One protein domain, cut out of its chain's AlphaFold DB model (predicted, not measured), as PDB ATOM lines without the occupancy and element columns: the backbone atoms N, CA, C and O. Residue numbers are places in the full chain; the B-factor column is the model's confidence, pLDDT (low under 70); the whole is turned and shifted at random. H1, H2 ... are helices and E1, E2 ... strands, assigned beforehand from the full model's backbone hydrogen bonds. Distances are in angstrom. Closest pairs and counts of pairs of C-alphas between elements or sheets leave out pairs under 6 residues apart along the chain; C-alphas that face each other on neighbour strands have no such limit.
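What this domain is: This is residues 2 to 79 of the 212 residues of an uncharacterized protein of Phycisphaerales bacterium (UniProt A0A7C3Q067). There is little regular structure here: a small three-stranded sheet lies along one side of an elongated body of long loops, and the short helix H1 grazes it. The 78 printed residues hold E1, H1, E2, E3 along the chain, mostly strand, with 20 residues in named elements; the sheet's order is E1 - E3 - E2, antiparallel. E1, H1, E2 form a split strand-helix-strand unit, same-way strands with E3 between them, its crossover right-handed. It is only just compact, close to loose: radius of gyration of the C-alphas 13.9 A, spans 45 by 24 by 18 A.

How they stand to each other: Start at inner strand E3, residues 52 to 57; E2, residues 44 to 49, forms a hairpin with it at 158 degrees, N 47 and O 54 within hydrogen-bond range at 2.8 A. Edge strand E1, residues 2 to 5, is antiparallel to E3 at 151 degrees; see N 3 and O 55, 2.8 A. H1, residues 28 to 31, only grazes the sheet; its closest C-alphas to E2 are Pro 28 and Ala 46, 6.0 A.

Where its parts are: Find C-alpha 2 at (240.272, 256.839, 236.654), where E1 begins; E3 runs 16.6 A to C-alpha 57 at (235.869, 253.675, 240.570).

The domain as a whole: The printed part has no cut; E1 to H1 and H1 to E2 are long links. Look for pLDDT under 70 at residues 7 to 14, 51 to 52, 59 to 62 and 64.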
ATOM      1  N   LYS A   2     238.879 257.197 236.356       71.38
ATOM      2  CA  LYS A   2     240.272 256.839 236.654       71.38
ATOM      3  C   LYS A   2     240.998 258.041 237.260       71.38
ATOM      4  O   LYS A   2     240.950 259.129 236.699       71.38
ATOM      5  N   LEU A   3     241.690 257.809 238.368       71.81
ATOM      6  CA  LEU A   3     242.529 258.766 239.081       71.81
ATOM      7  C   LEU A   3     243.959 258.227 239.119       71.81
ATOM      8  O   LEU A   3     244.187 257.017 239.069       71.81
ATOM      9  N   THR A   4     244.951 259.109 239.144       73.31
ATOM     10  CA  THR A   4     246.354 258.691 239.105       73.31
ATOM     11  C   THR A   4     247.187 259.572 240.017       73.31
ATOM     12  O   THR A   4     247.147 260.790 239.907       73.31
ATOM     13  N   THR A   5     247.968 258.938 240.887       73.19
ATOM     14  CA  THR A   5     249.016 259.614 241.667       73.19
ATOM     15  C   THR A   5     250.363 259.286 241.040       73.19
ATOM     16  O   THR A   5     250.629 258.120 240.724       73.19
ATOM     17  N   ARG A   6     251.195 260.304 240.820       72.38
ATOM     18  CA  ARG A   6     252.505 260.164 240.176       72.38
ATOM     19  C   ARG A   6     253.582 260.791 241.039       72.38
ATOM     20  O   ARG A   6     253.356 261.786 241.722       72.38
ATOM     21  N   ARG A   7     254.768 260.206 240.956       69.69
ATOM     22  CA  ARG A   7     255.979 260.767 241.531       69.69
ATOM     23  C   ARG A   7     256.477 261.950 240.703       69.69
ATOM     24  O   ARG A   7     256.512 261.877 239.479       69.69
ATOM     25  N   MET A   8     256.890 263.018 241.384       64.06
ATOM     26  CA  MET A   8     257.343 264.267 240.755       64.06
ATOM     27  C   MET A   8     258.858 264.312 240.476       64.06
ATOM     28  O   MET A   8     259.304 265.122 239.670       64.06
ATOM     29  N   SER A   9     259.667 263.464 241.125       60.78
ATOM     30  CA  SER A   9     261.135 263.478 241.012       60.78
ATOM     31  C   SER A   9     261.723 262.067 240.964       60.78
ATOM     32  O   SER A   9     261.374 261.222 241.780       60.78
ATOM     33  N   ALA A  10     262.686 261.829 240.073       53.94
ATOM     34  CA  ALA A  10     263.373 260.544 239.897       53.94
ATOM     35  C   ALA A  10     264.475 260.266 240.951       53.94
ATOM     36  O   ALA A  10     265.552 259.776 240.612       53.94
ATOM     37  N   SER A  11     264.273 260.610 242.229       52.41
ATOM     38  CA  SER A  11     265.270 260.312 243.274       52.41
ATOM     39  C   SER A  11     265.284 258.814 243.635       52.41
ATOM     40  O   SER A  11     264.250 258.158 243.684       52.41
ATOM     41  N   GLY A  12     266.462 258.238 243.888       56.28
ATOM     42  CA  GLY A  12     266.698 256.782 243.837       56.28
ATOM     43  C   GLY A  12     266.011 255.862 244.862       56.28
ATOM     44  O   GLY A  12     266.214 254.654 244.787       56.28
ATOM     45  N   SER A  13     265.216 256.357 245.817       63.06
ATOM     46  CA  SER A  13     264.436 255.490 246.721       63.06
ATOM     47  C   SER A  13     263.032 255.239 246.178       63.06
ATOM     48  O   SER A  13     262.369 256.189 245.773       63.06
ATOM     49  N   ALA A  14     262.554 253.994 246.216       66.44
ATOM     50  CA  ALA A  14     261.190 253.644 245.809       66.44
ATOM     51  C   ALA A  14     260.131 254.380 246.649       66.44
ATOM     52  O   ALA A  14     260.276 254.498 247.871       66.44
ATOM     53  N   ARG A  15     259.056 254.837 245.998       74.62
ATOM     54  CA  ARG A  15     257.923 255.512 246.642       74.62
ATOM     55  C   ARG A  15     257.218 254.587 247.647       74.62
ATOM     56  O   ARG A  15     256.820 253.470 247.313       74.62
ATOM     57  N   ARG A  16     257.040 255.062 248.886       81.88
ATOM     58  CA  ARG A  16     256.359 254.345 249.982       81.88
ATOM     59  C   ARG A  16     255.248 255.224 250.563       81.88
ATOM     60  O   ARG A  16     255.474 255.871 251.584       81.88
ATOM     61  N   PRO A  17     254.086 255.308 249.891       86.69
ATOM     62  CA  PRO A  17     252.980 256.097 250.399       86.69
ATOM     63  C   PRO A  17     252.459 255.447 251.684       86.69
ATOM     64  O   PRO A  17     252.440 254.217 251.800       86.69
ATOM     65  N   THR A  18     252.009 256.264 252.630       91.44
ATOM     66  CA  THR A  18     251.309 255.798 253.832       91.44
ATOM     67  C   THR A  18     249.934 256.439 253.938       91.44
ATOM     68  O   THR A  18     249.667 257.465 253.309       91.44
ATOM     69  N   THR A  19     249.057 255.870 254.760       92.00
ATOM     70  CA  THR A  19     247.833 256.556 255.188       92.00
ATOM     71  C   THR A  19     248.181 257.819 255.987       92.00
ATOM     72  O   THR A  19     249.343 258.027 256.369       92.00
ATOM     73  N   LEU A  20     247.182 258.662 256.275       92.38
ATOM     74  CA  LEU A  20     247.364 259.827 257.155       92.38
ATOM     75  C   LEU A  20     247.882 259.434 258.550       92.38
ATOM     76  O   LEU A  20     248.673 260.171 259.129       92.38
ATOM     77  N   ASP A  21     247.514 258.247 259.035       91.19
ATOM     78  CA  ASP A  21     247.960 257.698 260.324       91.19
ATOM     79  C   ASP A  21     249.351 257.027 260.250       91.19
ATOM     80  O   ASP A  21     249.851 256.487 261.236       91.19
ATOM     81  N   GLY A  22     250.001 257.045 259.080       90.69
ATOM     82  CA  GLY A  22     251.350 256.507 258.884       90.69
ATOM     83  C   GLY A  22     251.417 254.998 258.631       90.69
ATOM     84  O   GLY A  22     252.507 254.428 258.664       90.69
ATOM     85  N   HIS A  23     250.290 254.342 258.351       89.56
ATOM     86  CA  HIS A  23     250.257 252.915 258.030       89.56
ATOM     87  C   HIS A  23     250.558 252.649 256.553       89.56
ATOM     88  O   HIS A  23     250.244 253.459 255.681       89.56
ATOM     89  N   GLU A  24     251.146 251.489 256.256       87.19
ATOM     90  CA  GLU A  24     251.345 251.048 254.876       87.19
ATOM     91  C   GLU A  24     250.000 250.837 254.165       87.19
ATOM     92  O   GLU A  24     249.051 250.273 254.718       87.19
ATOM     93  N   ILE A  25     249.923 251.276 252.910       84.88
ATOM     94  CA  ILE A  25     248.731 251.100 252.080       84.88
ATOM     95  C   ILE A  25     248.792 249.728 251.407       84.88
ATOM     96  O   ILE A  25     249.383 249.562 250.337       84.88
ATOM     97  N   THR A  26     248.160 248.748 252.046       80.75
ATOM     98  CA  THR A  26     247.978 247.385 251.521       80.75
ATOM     99  C   THR A  26     246.615 247.179 250.858       80.75
ATOM    100  O   THR A  26     246.472 246.295 250.018       80.75
ATOM    101  N   ASN A  27     245.626 248.013 251.197       81.06
ATOM    102  CA  ASN A  27     244.269 247.995 250.656       81.06
ATOM    103  C   ASN A  27     243.854 249.429 250.253       81.06
ATOM    104  O   ASN A  27     244.038 250.342 251.062       81.06
ATOM    105  N   PRO A  28     243.293 249.653 249.048       76.69
ATOM    106  CA  PRO A  28     242.809 250.969 248.610       76.69
ATOM    107  C   PRO A  28     241.785 251.604 249.550       76.69
ATOM    108  O   PRO A  28     241.776 252.821 249.703       76.69
ATOM    109  N   ASP A  29     240.984 250.801 250.248       81.25
ATOM    110  CA  ASP A  29     240.021 251.300 251.231       81.25
ATOM    111  C   ASP A  29     240.702 252.056 252.382       81.25
ATOM    112  O   ASP A  29     240.099 252.965 252.954       81.25
ATOM    113  N   HIS A  30     241.963 251.738 252.702       83.00
ATOM    114  CA  HIS A  30     242.733 252.427 253.745       83.00
ATOM    115  C   HIS A  30     243.091 253.872 253.371       83.00
ATOM    116  O   HIS A  30     243.457 254.656 254.244       83.00
ATOM    117  N   LEU A  31     243.014 254.226 252.085       85.19
ATOM    118  CA  LEU A  31     243.248 255.588 251.607       85.19
ATOM    119  C   LEU A  31     242.023 256.479 251.761       85.19
ATOM    120  O   LEU A  31     242.143 257.702 251.734       85.19
ATOM    121  N   THR A  32     240.840 255.874 251.834       89.75
ATOM    122  CA  THR A  32     239.583 256.608 251.738       89.75
ATOM    123  C   THR A  32     239.280 257.332 253.042       89.75
ATOM    124  O   THR A  32     239.339 256.749 254.124       89.75
ATOM    125  N   LEU A  33     238.927 258.611 252.941       92.31
ATOM    126  CA  LEU A  33     238.416 259.378 254.071       92.31
ATOM    127  C   LEU A  33     236.903 259.190 254.100       92.31
ATOM    128  O   LEU A  33     236.147 259.973 253.520       92.31
ATOM    129  N   ARG A  34     236.480 258.065 254.688       91.00
ATOM    130  CA  ARG A  34     235.098 257.564 254.625       91.00
ATOM    131  C   ARG A  34     234.071 258.599 255.070       91.00
ATOM    132  O   ARG A  34     232.999 258.660 254.486       91.00
ATOM    133  N   GLU A  35     234.401 259.441 256.044       93.44
ATOM    134  CA  GLU A  35     233.522 260.503 256.537       93.44
ATOM    135  C   GLU A  35     233.222 261.612 255.508       93.44
ATOM    136  O   GLU A  35     232.317 262.416 255.741       93.44
ATOM    137  N   PHE A  36     233.955 261.663 254.389       94.62
ATOM    138  CA  PHE A  36     233.754 262.595 253.271       94.62
ATOM    139  C   PHE A  36     233.354 261.897 251.962       94.62
ATOM    140  O   PHE A  36     233.259 262.552 250.928       94.62
ATOM    141  N   CYS A  37     233.137 260.580 251.983       92.62
ATOM    142  CA  CYS A  37     232.679 259.823 250.820       92.62
ATOM    143  C   CYS A  37     231.162 259.597 250.879       92.62
ATOM    144  O   CYS A  37     230.550 259.683 251.943       92.62
ATOM    145  N   SER A  38     230.542 259.271 249.742       91.12
ATOM    146  CA  SER A  38     229.129 258.879 249.719       91.12
ATOM    147  C   SER A  38     228.874 257.561 250.458       91.12
ATOM    148  O   SER A  38     229.720 256.668 250.466       91.12
ATOM    149  N   ASP A  39     227.657 257.418 250.991       88.06
ATOM    150  CA  ASP A  39     227.117 256.174 251.545       88.06
ATOM    151  C   ASP A  39     225.939 255.686 250.667       88.06
ATOM    152  O   ASP A  39     225.006 256.462 250.441       88.06
ATOM    153  N   PRO A  40     225.961 254.456 250.108       87.00
ATOM    154  CA  PRO A  40     227.002 253.434 250.243       87.00
ATOM    155  C   PRO A  40     228.354 253.881 249.678       87.00
ATOM    156  O   PRO A  40     228.396 254.660 248.722       87.00
ATOM    157  N   MET A  41     229.451 253.319 250.191       85.50
ATOM    158  CA  MET A  41     230.812 253.589 249.705       85.50
ATOM    159  C   MET A  41     231.016 253.073 248.265       85.50
ATOM    160  O   MET A  41     230.698 251.909 247.989       85.50
ATOM    161  N   PRO A  42     231.524 253.890 247.321       82.50
ATOM    162  CA  PRO A  42     231.904 253.414 245.991       82.50
ATOM    163  C   PRO A  42     233.070 252.426 246.063       82.50
ATOM    164  O   PRO A  42     234.004 252.616 246.838       82.50
ATOM    165  N   LYS A  43     233.040 251.381 245.230       82.81
ATOM    166  CA  LYS A  43     234.157 250.437 245.131       82.81
ATOM    167  C   LYS A  43     235.358 251.134 244.481       82.81
ATOM    168  O   LYS A  43     235.206 251.711 243.404       82.81
ATOM    169  N   VAL A  44     236.529 251.059 245.111       82.94
ATOM    170  CA  VAL A  44     237.791 251.593 244.581       82.94
ATOM    171  C   VAL A  44     238.746 250.434 244.324       82.94
ATOM    172  O   VAL A  44     239.152 249.742 245.252       82.94
ATOM    173  N   ASP A  45     239.128 250.236 243.069       81.69
ATOM    174  CA  ASP A  45     240.173 249.283 242.693       81.69
ATOM    175  C   ASP A  45     241.490 250.052 242.493       81.69
ATOM    176  O   ASP A  45     241.495 251.120 241.876       81.69
ATOM    177  N   ALA A  46     242.612 249.540 243.016       80.44
ATOM    178  CA  ALA A  46     243.931 250.126 242.771       80.44
ATOM    179  C   ALA A  46     244.840 249.173 242.003       80.44
ATOM    180  O   ALA A  46     245.012 248.010 242.368       80.44
ATOM    181  N   HIS A  47     245.495 249.710 240.982       77.06
ATOM    182  CA  HIS A  47     246.475 249.006 240.171       77.06
ATOM    183  C   HIS A  47     247.823 249.714 240.302       77.06
ATOM    184  O   HIS A  47     247.977 250.873 239.906       77.06
ATOM    185  N   ARG A  48     248.811 249.026 240.881       71.88
ATOM    186  CA  ARG A  48     250.178 249.540 241.015       71.88
ATOM    187  C   ARG A  48     251.003 249.113 239.802       71.88
ATOM    188  O   ARG A  48     251.163 247.922 239.560       71.88
ATOM    189  N   MET A  49     251.534 250.086 239.066       72.69
ATOM    190  CA  MET A  49     252.350 249.893 237.865       72.69
ATOM    191  C   MET A  49     253.643 250.709 238.013       72.69
ATOM    192  O   MET A  49     253.695 251.885 237.652       72.69
ATOM    193  N   GLY A  50     254.684 250.107 238.600       74.00
ATOM    194  CA  GLY A  50     255.944 250.801 238.900       74.00
ATOM    195  C   GLY A  50     255.752 251.963 239.884       74.00
ATOM    196  O   GLY A  50     255.220 251.770 240.976       74.00
ATOM    197  N   GLU A  51     256.157 253.172 239.481       68.56
ATOM    198  CA  GLU A  51     256.032 254.410 240.276       68.56
ATOM    199  C   GLU A  51     254.626 255.046 240.210       68.56
ATOM    200  O   GLU A  51     254.379 256.086 240.827       68.56
ATOM    201  N   VAL A  52     253.695 254.450 239.456       69.06
ATOM    202  CA  VAL A  52     252.347 254.987 239.246       69.06
ATOM    203  C   VAL A  52     251.306 254.100 239.923       69.06
ATOM    204  O   VAL A  52     251.277 252.885 239.720       69.06
ATOM    205  N   VAL A  53     250.403 254.716 240.688       75.38
ATOM    206  CA  VAL A  53     249.216 254.040 241.234       75.38
ATOM    207  C   VAL A  53     247.973 254.574 240.534       75.38
ATOM    208  O   VAL A  53     247.742 255.787 240.501       75.38
ATOM    209  N   TRP A  54     247.208 253.660 239.940       78.25
ATOM    210  CA  TRP A  54     245.962 253.934 239.234       78.25
ATOM    211  C   TRP A  54     244.808 253.539 240.139       78.25
ATOM    212  O   TRP A  54     244.755 252.392 240.567       78.25
ATOM    213  N   TYR A  55     243.881 254.456 240.382       80.31
ATOM    214  CA  TYR A  55     242.652 254.172 241.111       80.31
ATOM    215  C   TYR A  55     241.477 254.228 240.142       80.31
ATOM    216  O   TYR A  55     241.335 255.200 239.395       80.31
ATOM    217  N   THR A  56     240.637 253.200 240.140       81.19
ATOM    218  CA  THR A  56     239.424 253.144 239.325       81.19
ATOM    219  C   THR A  56     238.198 252.996 240.206       81.19
ATOM    220  O   THR A  56     238.164 252.159 241.105       81.19
ATOM    221  N   LEU A  57     237.181 253.814 239.938       78.75
ATOM    222  CA  LEU A  57     235.869 253.675 240.570       78.75
ATOM    223  C   LEU A  57     235.075 252.577 239.863       78.75
ATOM    224  O   LEU A  57     234.873 252.670 238.649       78.75
ATOM    225  N   GLY A  58     234.655 251.571 240.630       70.94
ATOM    226  CA  GLY A  58     233.864 250.431 240.176       70.94
ATOM    227  C   GLY A  58     232.405 250.778 239.862       70.94
ATOM    228  O   GLY A  58     231.925 251.880 240.134       70.94
ATOM    229  N   ASP A  59     231.700 249.812 239.271       63.22
ATOM    230  CA  ASP A  59     230.404 250.013 238.620       63.22
ATOM    231  C   ASP A  59     229.295 250.499 239.567       63.22
ATOM    232  O   ASP A  59     228.803 249.765 240.424       63.22
ATOM    233  N   ARG A  60     228.835 251.738 239.349       62.06
ATOM    234  CA  ARG A  60     227.564 252.267 239.885       62.06
ATOM    235  C   ARG A  60     226.504 252.512 238.810       62.06
ATOM    236  O   ARG A  60     225.468 253.112 239.082       62.06
ATOM    237  N   GLY A  61     226.739 252.024 237.593       65.19
ATOM    238  CA  GLY A  61     225.915 252.330 236.423       65.19
ATOM    239  C   GLY A  61     226.241 253.697 235.808       65.19
ATOM    240  O   GLY A  61     227.172 254.385 236.227       65.19
ATOM    241  N   ILE A  62     225.481 254.085 234.783       67.31
ATOM    242  CA  ILE A  62     225.714 255.292 233.971       67.31
ATOM    243  C   ILE A  62     224.625 256.339 234.258       67.31
ATOM    244  O   ILE A  62     223.439 256.007 234.293       67.31
ATOM    245  N   GLY A  63     225.017 257.610 234.399       70.12
ATOM    246  CA  GLY A  63     224.119 258.771 234.474       70.12
ATOM    247  C   GLY A  63     224.202 259.543 235.794       70.12
ATOM    248  O   GLY A  63     224.848 259.118 236.740       70.12
ATOM    249  N   ALA A  64     223.514 260.684 235.890       69.69
ATOM    250  CA  ALA A  64     223.607 261.575 237.057       69.69
ATOM    251  C   ALA A  64     223.241 260.900 238.400       69.69
ATOM    252  O   ALA A  64     223.774 261.260 239.443       69.69
ATOM    253  N   ARG A  65     222.368 259.881 238.375       76.25
ATOM    254  CA  ARG A  65     221.977 259.111 239.570       76.25
ATOM    255  C   ARG A  65     223.064 258.162 240.086       76.25
ATOM    256  O   ARG A  65     222.913 257.655 241.191       76.25
ATOM    257  N   SER A  66     224.115 257.903 239.307       80.81
ATOM    258  CA  SER A  66     225.272 257.114 239.748       80.81
ATOM    259  C   SER A  66     226.426 257.974 240.270       80.81
ATOM    260  O   SER A  66     227.496 257.437 240.563       80.81
ATOM    261  N   GLY A  67     226.209 259.289 240.416       84.38
ATOM    262  CA  GLY A  67     227.161 260.197 241.048       84.38
ATOM    263  C   GLY A  67     227.494 259.763 242.476       84.38
ATOM    264  O   GLY A  67     226.629 259.292 243.216       84.38
ATOM    265  N   ALA A  68     228.765 259.892 242.845       88.62
ATOM    266  CA  ALA A  68     229.245 259.614 244.187       88.62
ATOM    267  C   ALA A  68     230.493 260.442 244.487       88.62
ATOM    268  O   ALA A  68     231.334 260.650 243.610       88.62
ATOM    269  N   ASP A  69     230.627 260.834 245.745       91.00
ATOM    270  CA  ASP A  69     231.797 261.503 246.288       91.00
ATOM    271  C   ASP A  69     232.798 260.453 246.767       91.00
ATOM    272  O   ASP A  69     232.461 259.546 247.536       91.00
ATOM    273  N   VAL A  70     234.039 260.572 246.297       90.75
ATOM    274  CA  VAL A  70     235.147 259.707 246.701       90.75
ATOM    275  C   VAL A  70     236.345 260.572 247.021       90.75
ATOM    276  O   VAL A  70     236.914 261.216 246.143       90.75
ATOM    277  N   ILE A  71     236.740 260.545 248.287       92.50
ATOM    278  CA  ILE A  71     237.879 261.287 248.805       92.50
ATOM    279  C   ILE A  71     238.894 260.292 249.345       92.50
ATOM    280  O   ILE A  71     238.571 259.421 250.154       92.50
ATOM    281  N   PHE A  72     240.138 260.430 248.907       91.12
ATOM    282  CA  PHE A  72     241.252 259.638 249.400       91.12
ATOM    283  C   PHE A  72     242.449 260.535 249.696       91.12
ATOM    284  O   PHE A  72     242.617 261.589 249.084       91.12
ATOM    285  N   ALA A  73     243.274 260.112 250.647       92.00
ATOM    286  CA  ALA A  73     244.462 260.832 251.060       92.00
ATOM    287  C   ALA A  73     245.622 259.866 251.291       92.00
ATOM    288  O   ALA A  73     245.472 258.786 251.861       92.00
ATOM    289  N   GLU A  74     246.802 260.291 250.868       91.31
ATOM    290  CA  GLU A  74     248.054 259.571 251.054       91.31
ATOM    291  C   GLU A  74     249.139 260.553 251.483       91.31
ATOM    292  O   GLU A  74     249.165 261.717 251.080       91.31
ATOM    293  N   VAL A  75     250.061 260.064 252.302       92.25
ATOM    294  CA  VAL A  75     251.226 260.811 252.752       92.25
ATOM    295  C   VAL A  75     252.436 260.267 252.028       92.25
ATOM    296  O   VAL A  75     252.784 259.093 252.153       92.25
ATOM    297  N   ASN A  76     253.109 261.145 251.299       88.88
ATOM    298  CA  ASN A  76     254.345 260.816 250.617       88.88
ATOM    299  C   ASN A  76     255.482 261.651 251.211       88.88
ATOM    300  O   ASN A  76     255.523 262.875 251.062       88.88
ATOM    301  N   ARG A  77     256.402 261.001 251.931       87.75
ATOM    302  CA  ARG A  77     257.562 261.662 252.547       87.75
ATOM    303  C   ARG A  77     258.780 261.540 251.637       87.75
ATOM    304  O   ARG A  77     258.980 260.507 251.013       87.75
ATOM    305  N   ALA A  78     259.599 262.592 251.603       85.06
ATOM    306  CA  ALA A  78     260.819 262.669 250.790       85.06
ATOM    307  C   ALA A  78     260.604 262.515 249.263       85.06
ATOM    308  O   ALA A  78     261.528 262.147 248.542       85.06
ATOM    309  N   GLU A  79     259.409 262.849 248.762       80.00
ATOM    310  CA  GLU A  79     259.111 262.878 247.318       80.00
ATOM    311  C   GLU A  79     259.852 263.987 246.579       80.00
ATOM    312  O   GLU A  79     260.348 263.797 245.469       80.00
TER     313      GLU A  79